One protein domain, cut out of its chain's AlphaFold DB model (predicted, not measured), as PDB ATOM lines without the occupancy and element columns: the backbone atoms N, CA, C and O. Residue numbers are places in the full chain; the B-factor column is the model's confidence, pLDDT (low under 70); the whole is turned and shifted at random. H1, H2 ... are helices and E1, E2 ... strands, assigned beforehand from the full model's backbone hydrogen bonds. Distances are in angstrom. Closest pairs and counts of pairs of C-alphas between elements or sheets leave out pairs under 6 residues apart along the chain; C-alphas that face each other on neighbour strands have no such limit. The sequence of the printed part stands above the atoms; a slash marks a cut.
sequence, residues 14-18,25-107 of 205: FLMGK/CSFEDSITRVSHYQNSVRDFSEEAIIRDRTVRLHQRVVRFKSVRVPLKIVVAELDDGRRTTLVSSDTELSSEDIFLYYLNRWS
ATOM      1  N   PHE A  14     -15.331  25.160  10.383       44.12
ATOM      2  CA  PHE A  14     -14.057  24.598  10.801       44.12
ATOM      3  C   PHE A  14     -14.346  23.305  11.564       44.12
ATOM      4  O   PHE A  14     -14.857  23.343  12.684       44.12
ATOM      5  N   LEU A  15     -14.044  22.155  10.963       37.31
ATOM      6  CA  LEU A  15     -13.950  20.899  11.704       37.31
ATOM      7  C   LEU A  15     -12.561  20.865  12.351       37.31
ATOM      8  O   LEU A  15     -11.612  20.329  11.787       37.31
ATOM      9  N   MET A  16     -12.425  21.526  13.503       29.00
ATOM     10  CA  MET A  16     -11.196  21.476  14.295       29.00
ATOM     11  C   MET A  16     -11.166  20.168  15.085       29.00
ATOM     12  O   MET A  16     -11.941  19.986  16.027       29.00
ATOM     13  N   GLY A  17     -10.247  19.272  14.726       27.11
ATOM     14  CA  GLY A  17      -9.737  18.281  15.669       27.11
ATOM     15  C   GLY A  17      -9.034  19.000  16.825       27.11
ATOM     16  O   GLY A  17      -8.337  19.991  16.610       27.11
ATOM     17  N   LYS A  18      -9.278  18.540  18.057       27.34
ATOM     18  CA  LYS A  18      -8.768  19.116  19.313       27.34
ATOM     19  C   LYS A  18      -7.277  19.488  19.214       27.34
ATOM     20  O   LYS A  18      -6.428  18.613  19.105       27.34
ATOM     21  N   CYS A  25      -7.333  36.405  16.823       29.30
ATOM     22  CA  CYS A  25      -7.019  37.688  16.162       29.30
ATOM     23  C   CYS A  25      -6.457  37.599  14.718       29.30
ATOM     24  O   CYS A  25      -6.450  38.596  14.009       29.30
ATOM     25  N   SER A  26      -6.011  36.428  14.239       44.03
ATOM     26  CA  SER A  26      -5.497  36.235  12.857       44.03
ATOM     27  C   SER A  26      -6.578  35.739  11.875       44.03
ATOM     28  O   SER A  26      -6.290  35.373  10.730       44.03
ATOM     29  N   PHE A  27      -7.822  35.646  12.335       45.88
ATOM     30  CA  PHE A  27      -8.847  34.846  11.679       45.88
ATOM     31  C   PHE A  27      -9.530  35.578  10.510       45.88
ATOM     32  O   PHE A  27      -9.834  34.947   9.501       45.88
ATOM     33  N   GLU A  28      -9.696  36.903  10.585       47.88
ATOM     34  CA  GLU A  28     -10.355  37.711   9.540       47.88
ATOM     35  C   GLU A  28      -9.576  37.737   8.211       47.88
ATOM     36  O   GLU A  28     -10.155  37.536   7.136       47.88
ATOM     37  N   ASP A  29      -8.249  37.873   8.273       54.09
ATOM     38  CA  ASP A  29      -7.379  37.807   7.090       54.09
ATOM     39  C   ASP A  29      -7.435  36.429   6.418       54.09
ATOM     40  O   ASP A  29      -7.451  36.309   5.188       54.09
ATOM     41  N   SER A  30      -7.491  35.365   7.225       56.88
ATOM     42  CA  SER A  30      -7.658  33.997   6.734       56.88
ATOM     43  C   SER A  30      -9.036  33.794   6.096       56.88
ATOM     44  O   SER A  30      -9.115  33.195   5.024       56.88
ATOM     45  N   ILE A  31     -10.109  34.335   6.689       56.84
ATOM     46  CA  ILE A  31     -11.478  34.268   6.147       56.84
ATOM     47  C   ILE A  31     -11.552  34.930   4.767       56.84
ATOM     48  O   ILE A  31     -12.066  34.334   3.815       56.84
ATOM     49  N   THR A  32     -10.986  36.131   4.635       58.22
ATOM     50  CA  THR A  32     -10.984  36.890   3.374       58.22
ATOM     51  C   THR A  32     -10.269  36.113   2.265       58.22
ATOM     52  O   THR A  32     -10.764  36.008   1.140       58.22
ATOM     53  N   ARG A  33      -9.142  35.462   2.585       63.50
ATOM     54  CA  ARG A  33      -8.391  34.627   1.629       63.50
ATOM     55  C   ARG A  33      -9.159  33.389   1.178       63.50
ATOM     56  O   ARG A  33      -9.104  33.051  -0.003       63.50
ATOM     57  N   VAL A  34      -9.884  32.724   2.077       66.25
ATOM     58  CA  VAL A  34     -10.704  31.560   1.703       66.25
ATOM     59  C   VAL A  34     -11.913  31.984   0.858       66.25
ATOM     60  O   VAL A  34     -12.275  31.281  -0.083       66.25
ATOM     61  N   SER A  35     -12.493  33.163   1.110       61.56
ATOM     62  CA  SER A  35     -13.554  33.722   0.257       61.56
ATOM     63  C   SER A  35     -13.063  34.021  -1.167       61.56
ATOM     64  O   SER A  35     -13.692  33.605  -2.141       61.56
ATOM     65  N   HIS A  36     -11.896  34.658  -1.312       66.50
ATOM     66  CA  HIS A  36     -11.276  34.847  -2.629       66.50
ATOM     67  C   HIS A  36     -10.986  33.516  -3.323       66.50
ATOM     68  O   HIS A  36     -11.214  33.389  -4.528       66.50
ATOM     69  N   TYR A  37     -10.538  32.511  -2.566       69.88
ATOM     70  CA  TYR A  37     -10.309  31.174  -3.094       69.88
ATOM     71  C   TYR A  37     -11.590  30.566  -3.677       69.88
ATOM     72  O   TYR A  37     -11.589  30.161  -4.837       69.88
ATOM     73  N   GLN A  38     -12.702  30.599  -2.939       71.94
ATOM     74  CA  GLN A  38     -14.004  30.111  -3.406       71.94
ATOM     75  C   GLN A  38     -14.436  30.734  -4.745       71.94
ATOM     76  O   GLN A  38     -14.970  30.038  -5.609       71.94
ATOM     77  N   ASN A  39     -14.192  32.034  -4.928       69.56
ATOM     78  CA  ASN A  39     -14.544  32.753  -6.155       69.56
ATOM     79  C   ASN A  39     -13.587  32.457  -7.321       69.56
ATOM     80  O   ASN A  39     -13.964  32.598  -8.483       69.56
ATOM     81  N   SER A  40     -12.352  32.045  -7.023       73.62
ATOM     82  CA  SER A  40     -11.362  31.660  -8.033       73.62
ATOM     83  C   SER A  40     -11.568  30.245  -8.583       73.62
ATOM     84  O   SER A  40     -11.115  29.954  -9.688       73.62
ATOM     85  N   VAL A  41     -12.273  29.377  -7.847       75.88
ATOM     86  CA  VAL A  41     -12.572  28.011  -8.288       75.88
ATOM     87  C   VAL A  41     -13.617  28.052  -9.405       75.88
ATOM     88  O   VAL A  41     -14.782  28.404  -9.189       75.88
ATOM     89  N   ARG A  42     -13.176  27.699 -10.615       69.50
ATOM     90  CA  ARG A  42     -14.028  27.509 -11.798       69.50
ATOM     91  C   ARG A  42     -14.137  26.040 -12.204       69.50
ATOM     92  O   ARG A  42     -15.203  25.635 -12.651       69.50
ATOM     93  N   ASP A  43     -13.083  25.264 -11.951       75.94
ATOM     94  CA  ASP A  43     -12.993  23.859 -12.342       75.94
ATOM     95  C   ASP A  43     -13.193  22.942 -11.132       75.94
ATOM     96  O   ASP A  43     -12.433  22.982 -10.157       75.94
ATOM     97  N   PHE A  44     -14.225  22.104 -11.197       80.75
ATOM     98  CA  PHE A  44     -14.500  21.071 -10.203       80.75
ATOM     99  C   PHE A  44     -13.880  19.757 -10.662       80.75
ATOM    100  O   PHE A  44     -14.058  19.349 -11.806       80.75
ATOM    101  N   SER A  45     -13.105  19.131  -9.780       76.75
ATOM    102  CA  SER A  45     -12.340  17.925 -10.100       76.75
ATOM    103  C   SER A  45     -13.146  16.648  -9.894       76.75
ATOM    104  O   SER A  45     -12.816  15.619 -10.472       76.75
ATOM    105  N   GLU A  46     -14.171  16.704  -9.045       85.31
ATOM    106  CA  GLU A  46     -14.896  15.537  -8.556       85.31
ATOM    107  C   GLU A  46     -16.407  15.808  -8.579       85.31
ATOM    108  O   GLU A  46     -16.863  16.896  -8.223       85.31
ATOM    109  N   GLU A  47     -17.188  14.807  -8.977       86.25
ATOM    110  CA  GLU A  47     -18.649  14.805  -8.900       86.25
ATOM    111  C   GLU A  47     -19.101  13.613  -8.062       86.25
ATOM    112  O   GLU A  47     -18.714  12.476  -8.330       86.25
ATOM    113  N   ALA A  48     -19.918  13.876  -7.043       85.62
ATOM    114  CA  ALA A  48     -20.451  12.858  -6.147       85.62
ATOM    115  C   ALA A  48     -21.969  13.016  -5.997       85.62
ATOM    116  O   ALA A  48     -22.492  14.133  -5.963       85.62
ATOM    117  N   ILE A  49     -22.687  11.898  -5.883       85.69
ATOM    118  CA  ILE A  49     -24.125  11.892  -5.589       85.69
ATOM    119  C   ILE A  49     -24.293  11.664  -4.089       85.69
ATOM    120  O   ILE A  49     -24.149  10.548  -3.596       85.69
ATOM    121  N   ILE A  50     -24.626  12.725  -3.357       82.75
ATOM    122  CA  ILE A  50     -24.742  12.703  -1.897       82.75
ATOM    123  C   ILE A  50     -26.189  13.014  -1.513       82.75
ATOM    124  O   ILE A  50     -26.677  14.123  -1.730       82.75
ATOM    125  N   ARG A  51     -26.880  12.042  -0.896       79.56
ATOM    126  CA  ARG A  51     -28.303  12.146  -0.495       79.56
ATOM    127  C   ARG A  51     -29.217  12.592  -1.651       79.56
ATOM    128  O   ARG A  51     -29.978  13.547  -1.501       79.56
ATOM    129  N   ASP A  52     -29.098  11.912  -2.792       82.50
ATOM    130  CA  ASP A  52     -29.865  12.161  -4.027       82.50
ATOM    131  C   ASP A  52     -29.639  13.545  -4.658       82.50
ATOM    132  O   ASP A  52     -30.449  14.015  -5.456       82.50
ATOM    133  N   ARG A  53     -28.537  14.216  -4.305       83.00
ATOM    134  CA  ARG A  53     -28.113  15.473  -4.927       83.00
ATOM    135  C   ARG A  53     -26.734  15.323  -5.530       83.00
ATOM    136  O   ARG A  53     -25.829  14.806  -4.879       83.00
ATOM    137  N   THR A  54     -26.571  15.825  -6.745       86.75
ATOM    138  CA  THR A  54     -25.255  15.938  -7.367       86.75
ATOM    139  C   THR A  54     -24.507  17.100  -6.729       86.75
ATOM    140  O   THR A  54     -25.014  18.222  -6.664       86.75
ATOM    141  N   VAL A  55     -23.308  16.818  -6.234       88.81
ATOM    142  CA  VAL A  55     -22.416  17.797  -5.624       88.81
ATOM    143  C   VAL A  55     -21.104  17.781  -6.390       88.81
ATOM    144  O   VAL A  55     -20.461  16.741  -6.527       88.81
ATOM    145  N   ARG A  56     -20.708  18.956  -6.874       90.19
ATOM    146  CA  ARG A  56     -19.407  19.187  -7.499       90.19
ATOM    147  C   ARG A  56     -18.413  19.619  -6.439       90.19
ATOM    148  O   ARG A  56     -18.663  20.569  -5.697       90.19
ATOM    149  N   LEU A  57     -17.294  18.917  -6.355       90.06
ATOM    150  CA  LEU A  57     -16.287  19.093  -5.324       90.06
ATOM    151  C   LEU A  57     -14.960  19.516  -5.951       90.06
ATOM    152  O   LEU A  57     -14.536  19.046  -7.006       90.06
ATOM    153  N   HIS A  58     -14.306  20.450  -5.275       90.56
ATOM    154  CA  HIS A  58     -12.955  20.878  -5.581       90.56
ATOM    155  C   HIS A  58     -12.172  20.948  -4.275       90.56
ATOM    156  O   HIS A  58     -12.623  21.575  -3.315       90.56
ATOM    157  N   GLN A  59     -10.991  20.338  -4.232       89.56
ATOM    158  CA  GLN A  59     -10.170  20.295  -3.025       89.56
ATOM    159  C   GLN A  59      -8.779  20.882  -3.240       89.56
ATOM    160  O   GLN A  59      -8.193  20.781  -4.316       89.56
ATOM    161  N   ARG A  60      -8.222  21.468  -2.179       88.69
ATOM    162  CA  ARG A  60      -6.832  21.927  -2.148       88.69
ATOM    163  C   ARG A  60      -6.275  21.896  -0.740       88.69
ATOM    164  O   ARG A  60      -6.885  22.410   0.194       88.69
ATOM    165  N   VAL A  61      -5.072  21.355  -0.604       87.75
ATOM    166  CA  VAL A  61      -4.311  21.433   0.643       87.75
ATOM    167  C   VAL A  61      -3.500  22.724   0.648       87.75
ATOM    168  O   VAL A  61      -2.791  23.040  -0.308       87.75
ATOM    169  N   VAL A  62      -3.617  23.488   1.727       85.44
ATOM    170  CA  VAL A  62      -2.934  24.765   1.923       85.44
ATOM    171  C   VAL A  62      -2.236  24.792   3.276       85.44
ATOM    172  O   VAL A  62      -2.655  24.150   4.238       85.44
ATOM    173  N   ARG A  63      -1.163  25.577   3.367       82.88
ATOM    174  CA  ARG A  63      -0.509  25.905   4.635       82.88
ATOM    175  C   ARG A  63      -0.693  27.389   4.892       82.88
ATOM    176  O   ARG A  63      -0.183  28.219   4.139       82.88
ATOM    177  N   PHE A  64      -1.438  27.726   5.935       77.88
ATOM    178  CA  PHE A  64      -1.573  29.112   6.368       77.88
ATOM    179  C   PHE A  64      -0.399  29.474   7.270       77.88
ATOM    180  O   PHE A  64      -0.023  28.695   8.133       77.88
ATOM    181  N   LYS A  65       0.161  30.679   7.126       71.81
ATOM    182  CA  LYS A  65       1.237  31.142   8.023       71.81
ATOM    183  C   LYS A  65       0.803  31.170   9.496       71.81
ATOM    184  O   LYS A  65       1.633  30.989  10.375       71.81
ATOM    185  N   SER A  66      -0.485  31.392   9.744       70.44
ATOM    186  CA  SER A  66      -1.085  31.471  11.077       70.44
ATOM    187  C   SER A  66      -1.475  30.123  11.679       70.44
ATOM    188  O   SER A  66      -1.740  30.052  12.875       70.44
ATOM    189  N   VAL A  67      -1.499  29.048  10.886       72.56
ATOM    190  CA  VAL A  67      -1.899  27.714  11.344       72.56
ATOM    191  C   VAL A  67      -0.747  26.750  11.092       72.56
ATOM    192  O   VAL A  67      -0.333  26.540   9.957       72.56
ATOM    193  N   ARG A  68      -0.217  26.149  12.163       77.75
ATOM    194  CA  ARG A  68       0.958  25.259  12.087       77.75
ATOM    195  C   ARG A  68       0.689  23.937  11.362       77.75
ATOM    196  O   ARG A  68       1.634  23.292  10.918       77.75
ATOM    197  N   VAL A  69      -0.575  23.544  11.241       80.31
ATOM    198  CA  VAL A  69      -0.995  22.308  10.573       80.31
ATOM    199  C   VAL A  69      -1.450  22.585   9.133       80.31
ATOM    200  O   VAL A  69      -2.026  23.645   8.870       80.31
ATOM    201  N   PRO A  70      -1.192  21.669   8.179       81.00
ATOM    202  CA  PRO A  70      -1.775  21.773   6.849       81.00
ATOM    203  C   PRO A  70      -3.299  21.663   6.949       81.00
ATOM    204  O   PRO A  70      -3.819  20.863   7.719       81.00
ATOM    205  N   LEU A  71      -4.010  22.469   6.164       85.25
ATOM    206  CA  LEU A  71      -5.466  22.434   6.093       85.25
ATOM    207  C   LEU A  71      -5.897  22.012   4.692       85.25
ATOM    208  O   LEU A  71      -5.359  22.500   3.698       85.25
ATOM    209  N   LYS A  72      -6.899  21.143   4.606       87.19
ATOM    210  CA  LYS A  72      -7.594  20.830   3.359       87.19
ATOM    211  C   LYS A  72      -8.821  21.727   3.236       87.19
ATOM    212  O   LYS A  72      -9.701  21.702   4.094       87.19
ATOM    213  N   ILE A  73      -8.875  22.518   2.171       88.25
ATOM    214  CA  ILE A  73     -10.043  23.308   1.788       88.25
ATOM    215  C   ILE A  73     -10.824  22.515   0.751       88.25
ATOM    216  O   ILE A  73     -10.251  22.072  -0.242       88.25
ATOM    217  N   VAL A  74     -12.127  22.378   0.969       88.88
ATOM    218  CA  VAL A  74     -13.061  21.750   0.036       88.88
ATOM    219  C   VAL A  74     -14.126  22.773  -0.331       88.88
ATOM    220  O   VAL A  74     -14.818  23.294   0.541       88.88
ATOM    221  N   VAL A  75     -14.255  23.080  -1.615       88.75
ATOM    222  CA  VAL A  75     -15.348  23.889  -2.156       88.75
ATOM    223  C   VAL A  75     -16.360  22.932  -2.764       88.75
ATOM    224  O   VAL A  75     -16.030  22.174  -3.672       88.75
ATOM    225  N   ALA A  76     -17.577  22.970  -2.239       87.88
ATOM    226  CA  ALA A  76     -18.696  22.172  -2.703       87.88
ATOM    227  C   ALA A  76     -19.724  23.070  -3.382       87.88
ATOM    228  O   ALA A  76     -20.166  24.060  -2.794       87.88
ATOM    229  N   GLU A  77     -20.121  22.716  -4.595       87.38
ATOM    230  CA  GLU A  77     -21.199  23.361  -5.330       87.38
ATOM    231  C   GLU A  77     -22.363  22.387  -5.498       87.38
ATOM    232  O   GLU A  77     -22.190  21.258  -5.959       87.38
ATOM    233  N   LEU A  78     -23.545  22.829  -5.075       85.88
ATOM    234  CA  LEU A  78     -24.786  22.086  -5.236       85.88
ATOM    235  C   LEU A  78     -25.395  22.323  -6.626       85.88
ATOM    236  O   LEU A  78     -25.053  23.272  -7.329       85.88
ATOM    237  N   ASP A  79     -26.354  21.472  -6.973       84.44
ATOM    238  CA  ASP A  79     -27.204  21.547  -8.164       84.44
ATOM    239  C   ASP A  79     -27.864  22.919  -8.385       84.44
ATOM    240  O   ASP A  79     -28.003  23.372  -9.519       84.44
ATOM    241  N   ASP A  80     -28.224  23.615  -7.308       81.56
ATOM    242  CA  ASP A  80     -28.816  24.954  -7.357       81.56
ATOM    243  C   ASP A  80     -27.795  26.105  -7.477       81.56
ATOM    244  O   ASP A  80     -28.154  27.278  -7.350       81.56
ATOM    245  N   GLY A  81     -26.519  25.784  -7.707       79.38
ATOM    246  CA  GLY A  81     -25.426  26.745  -7.840       79.38
ATOM    247  C   GLY A  81     -24.940  27.326  -6.511       79.38
ATOM    248  O   GLY A  81     -24.022  28.154  -6.500       79.38
ATOM    249  N   ARG A  82     -25.505  26.914  -5.366       82.25
ATOM    250  CA  ARG A  82     -24.988  27.343  -4.062       82.25
ATOM    251  C   ARG A  82     -23.635  26.707  -3.798       82.25
ATOM    252  O   ARG A  82     -23.467  25.495  -3.880       82.25
ATOM    253  N   ARG A  83     -22.687  27.545  -3.379       83.19
ATOM    254  CA  ARG A  83     -21.334  27.134  -3.003       83.19
ATOM    255  C   ARG A  83     -21.142  27.188  -1.493       83.19
ATOM    256  O   ARG A  83     -21.499  28.174  -0.849       83.19
ATOM    257  N   THR A  84     -20.544  26.142  -0.938       84.56
ATOM    258  CA  THR A  84     -20.121  26.063   0.463       84.56
ATOM    259  C   THR A  84     -18.639  25.728   0.513       84.56
ATOM    260  O   THR A  84     -18.192  24.816  -0.175       84.56
ATOM    261  N   THR A  85     -17.886  26.440   1.349       85.06
ATOM    262  CA  THR A  85     -16.460  26.171   1.555       85.06
ATOM    263  C   THR A  85     -16.241  25.569   2.935       85.06
ATOM    264  O   THR A  85     -16.654  26.133   3.949       85.06
ATOM    265  N   LEU A  86     -15.593  24.412   2.960       86.62
ATOM    266  CA  LEU A  86     -15.290  23.619   4.141       86.62
ATOM    267  C   LEU A  86     -13.780  23.575   4.350       86.62
ATOM    268  O   LEU A  86     -13.011  23.578   3.389       86.62
ATOM    269  N   VAL A  87     -13.357  23.529   5.612       85.75
ATOM    270  CA  VAL A  87     -11.942  23.452   5.981       85.75
ATOM    271  C   VAL A  87     -11.760  22.331   6.997       85.75
ATOM    272  O   VAL A  87     -12.441  22.302   8.025       85.75
ATOM    273  N   SER A  88     -10.837  21.420   6.701       85.12
ATOM    274  CA  SER A  88     -10.473  20.287   7.551       85.12
ATOM    275  C   SER A  88      -8.995  20.356   7.928       85.12
ATOM    276  O   SER A  88      -8.151  20.638   7.076       85.12
ATOM    277  N   SER A  89      -8.677  20.087   9.195       83.94
ATOM    278  CA  SER A  89      -7.296  19.846   9.643       83.94
ATOM    279  C   SER A  89      -6.789  18.454   9.273       83.94
ATOM    280  O   SER A  89      -5.585  18.226   9.243       83.94
ATOM    281  N   ASP A  90      -7.705  17.526   9.009       85.25
ATOM    282  CA  ASP A  90      -7.384  16.194   8.524       85.25
ATOM    283  C   ASP A  90      -7.301  16.226   6.994       85.25
ATOM    284  O   ASP A  90      -8.296  16.470   6.299       85.25
ATOM    285  N   THR A  91      -6.084  16.047   6.482       86.69
ATOM    286  CA  THR A  91      -5.787  16.059   5.049       86.69
ATOM    287  C   THR A  91      -5.944  14.694   4.387       86.69
ATOM    288  O   THR A  91      -5.851  14.624   3.162       86.69
ATOM    289  N   GLU A  92      -6.173  13.626   5.147       89.19
ATOM    290  CA  GLU A  92      -6.335  12.269   4.616       89.19
ATOM    291  C   GLU A  92      -7.786  11.999   4.202       89.19
ATOM    292  O   GLU A  92      -8.021  11.287   3.229       89.19
ATOM    293  N   LEU A  93      -8.754  12.653   4.852       88.25
ATOM    294  CA  LEU A  93     -10.175  12.536   4.510       88.25
ATOM    295  C   LEU A  93     -10.479  12.943   3.064       88.25
ATOM    296  O   LEU A  93      -9.979  13.963   2.573       88.25
ATOM    297  N   SER A  94     -11.361  12.190   2.405       90.38
ATOM    298  CA  SER A  94     -11.863  12.552   1.080       90.38
ATOM    299  C   SER A  94     -12.714  13.831   1.133       90.38
ATOM    300  O   SER A  94     -13.252  14.217   2.176       90.38
ATOM    301  N   SER A  95     -12.824  14.521  -0.001       89.56
ATOM    302  CA  SER A  95     -13.685  15.701  -0.156       89.56
ATOM    303  C   SER A  95     -15.156  15.373   0.163       89.56
ATOM    304  O   SER A  95     -15.837  16.158   0.829       89.56
ATOM    305  N   GLU A  96     -15.611  14.190  -0.260       90.38
ATOM    306  CA  GLU A  96     -16.943  13.644  -0.012       90.38
ATOM    307  C   GLU A  96     -17.176  13.391   1.479       90.38
ATOM    308  O   GLU A  96     -18.179  13.858   2.020       90.38
ATOM    309  N   ASP A  97     -16.233  12.747   2.173       88.88
ATOM    310  CA  ASP A  97     -16.346  12.492   3.613       88.88
ATOM    311  C   ASP A  97     -16.428  13.799   4.401       88.88
ATOM    312  O   ASP A  97     -17.289  13.959   5.271       88.88
ATOM    313  N   ILE A  98     -15.577  14.776   4.070       89.00
ATOM    314  CA  ILE A  98     -15.600  16.112   4.689       89.00
ATOM    315  C   ILE A  98     -16.973  16.765   4.491       89.00
ATOM    316  O   ILE A  98     -17.540  17.338   5.432       89.00
ATOM    317  N   PHE A  99     -17.537  16.661   3.288       88.31
ATOM    318  CA  PHE A  99     -18.872  17.175   3.002       88.31
ATOM    319  C   PHE A  99     -19.963  16.408   3.766       88.31
ATOM    320  O   PHE A  99     -20.877  17.021   4.325       88.31
ATOM    321  N   LEU A 100     -19.861  15.085   3.881       87.06
ATOM    322  CA  LEU A 100     -20.799  14.256   4.634       87.06
ATOM    323  C   LEU A 100     -20.768  14.577   6.138       87.06
ATOM    324  O   LEU A 100     -21.826  14.707   6.764       87.06
ATOM    325  N   TYR A 101     -19.584  14.795   6.715       86.19
ATOM    326  CA  TYR A 101     -19.436  15.296   8.084       86.19
ATOM    327  C   TYR A 101     -20.116  16.656   8.262       86.19
ATOM    328  O   TYR A 101     -20.854  16.859   9.234       86.19
ATOM    329  N   TYR A 102     -19.951  17.569   7.300       85.62
ATOM    330  CA  TYR A 102     -20.665  18.847   7.307       85.62
ATOM    331  C   TYR A 102     -22.189  18.657   7.279       85.62
ATOM    332  O   TYR A 102     -22.907  19.313   8.040       85.62
ATOM    333  N   LEU A 103     -22.710  17.730   6.469       83.50
ATOM    334  CA  LEU A 103     -24.143  17.421   6.452       83.50
ATOM    335  C   LEU A 103     -24.632  16.869   7.796       83.50
ATOM    336  O   LEU A 103     -25.744  17.192   8.228       83.50
ATOM    337  N   ASN A 104     -23.808  16.083   8.487       81.25
ATOM    338  CA  ASN A 104     -24.131  15.557   9.811       81.25
ATOM    339  C   ASN A 104     -24.194  16.647  10.889       81.25
ATOM    340  O   ASN A 104     -24.934  16.473  11.856       81.25
ATOM    341  N   ARG A 105     -23.561  17.815  10.707       83.00
ATOM    342  CA  ARG A 105     -23.714  18.979  11.608       83.00
ATOM    343  C   ARG A 105     -25.180  19.366  11.825       83.00
ATOM    344  O   ARG A 105     -25.565  19.734  12.934       83.00
ATOM    345  N   TRP A 106     -26.020  19.265  10.791       80.00
ATOM    346  CA  TRP A 106     -27.451  19.600  10.877       80.00
ATOM    347  C   TRP A 106     -28.230  18.706  11.855       80.00
ATOM    348  O   TRP A 106     -29.310  19.090  12.321       80.00
ATOM    349  N   SER A 107     -27.689  17.537  12.218       78.50
ATOM    350  CA  SER A 107     -28.269  16.689  13.263       78.50
ATOM    351  C   SER A 107     -28.295  17.390  14.626       78.50
ATOM    352  O   SER A 107     -29.278  17.250  15.350       78.50
TER     353      SER A 107
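This is residues 14 to 18 and 25 to 107 of the 205 residues of the protein "DDE_Tnp_1 domain-containing protein" of Mesotoga infera (UniProt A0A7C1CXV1). A strongly twisted sheet of four strands, E1 to E4, curls round the helix H2 on one of its faces, while the helix H1 lies slantwise over E3 and E4 on the opposite face. The sheet is an open one, in the order E1, E2, E3, E4, all antiparallel. The 88 printed residues hold two named helices and four named strands, in the order H1, E1, E2, E3, E4, H2, and the class is mixed, helices and strands. The whole is compact, with a radius of gyration of the C-alphas of 13.0 A and spans of 39 by 28 by 22 A.

Begin at residues 14 to 15, a short pairing, parallel, with residues 87 to 88 of E4, which is residues 83 to 88. After the cut comes H1, residues 27 to 40, on the sheet at a height of 10.4 A; on the local plane its line stands at 46 degrees to that of E4. Its closest C-alphas to E4 are Gln 38 and Thr 85, 6.8 A apart. Next read E1, residues 46 to 50, E2, residues 53 to 62, and E3, residues 71 to 78; with E4 they form a meander, each strand the antiparallel neighbour of the one before. In the hairpin E1 and E2, N 48 and O 55 are within hydrogen-bond range at 3.0 A; in the hairpin E2 and E3, N 58 and O 75 are at 2.9 A; in the hairpin E3 and E4, N 74 and O 86 are at 2.8 A. Last comes H2, residues 95 to 107, on the face opposite to H1; its closest C-alphas to E3 are Ser 95 and Val 74, 6.1 A apart, and to E1 Glu 96 and Ala 48, 7.1 A apart. H1 and H2 are apart. Every O i to N i+4 pair is within hydrogen-bond range in H1, and 7 of 9 are in H2.

Find C-alpha 27 at (-8.847, 34.846, 11.679); from there H1 runs 20.1 A to C-alpha 40. E1 measures 12.2 A, E3 22.4 A and E4 16.6 A. E2, the longest strand, runs 27.7 A from C-alpha 53 at (-28.113, 15.473, -4.927). H2 runs 19.8 A and ends at C-alpha 107, at (-28.269, 16.689, 13.263).

Look for the C-alphas farthest apart at Cys 25 and Asp 52, 39.8 A. Residues 19 to 24 are not printed, and C-alphas 18 and 25 are 18.9 A apart across this cut. The links H1 to E1, E1 to E2 and E3 to E4 are tight; E2 to E3 and E4 to H2 are short. The mean pLDDT of the printed part is 76.5, and it is under 70 at residues 14 to 18, 25 to 37, 39 and 42.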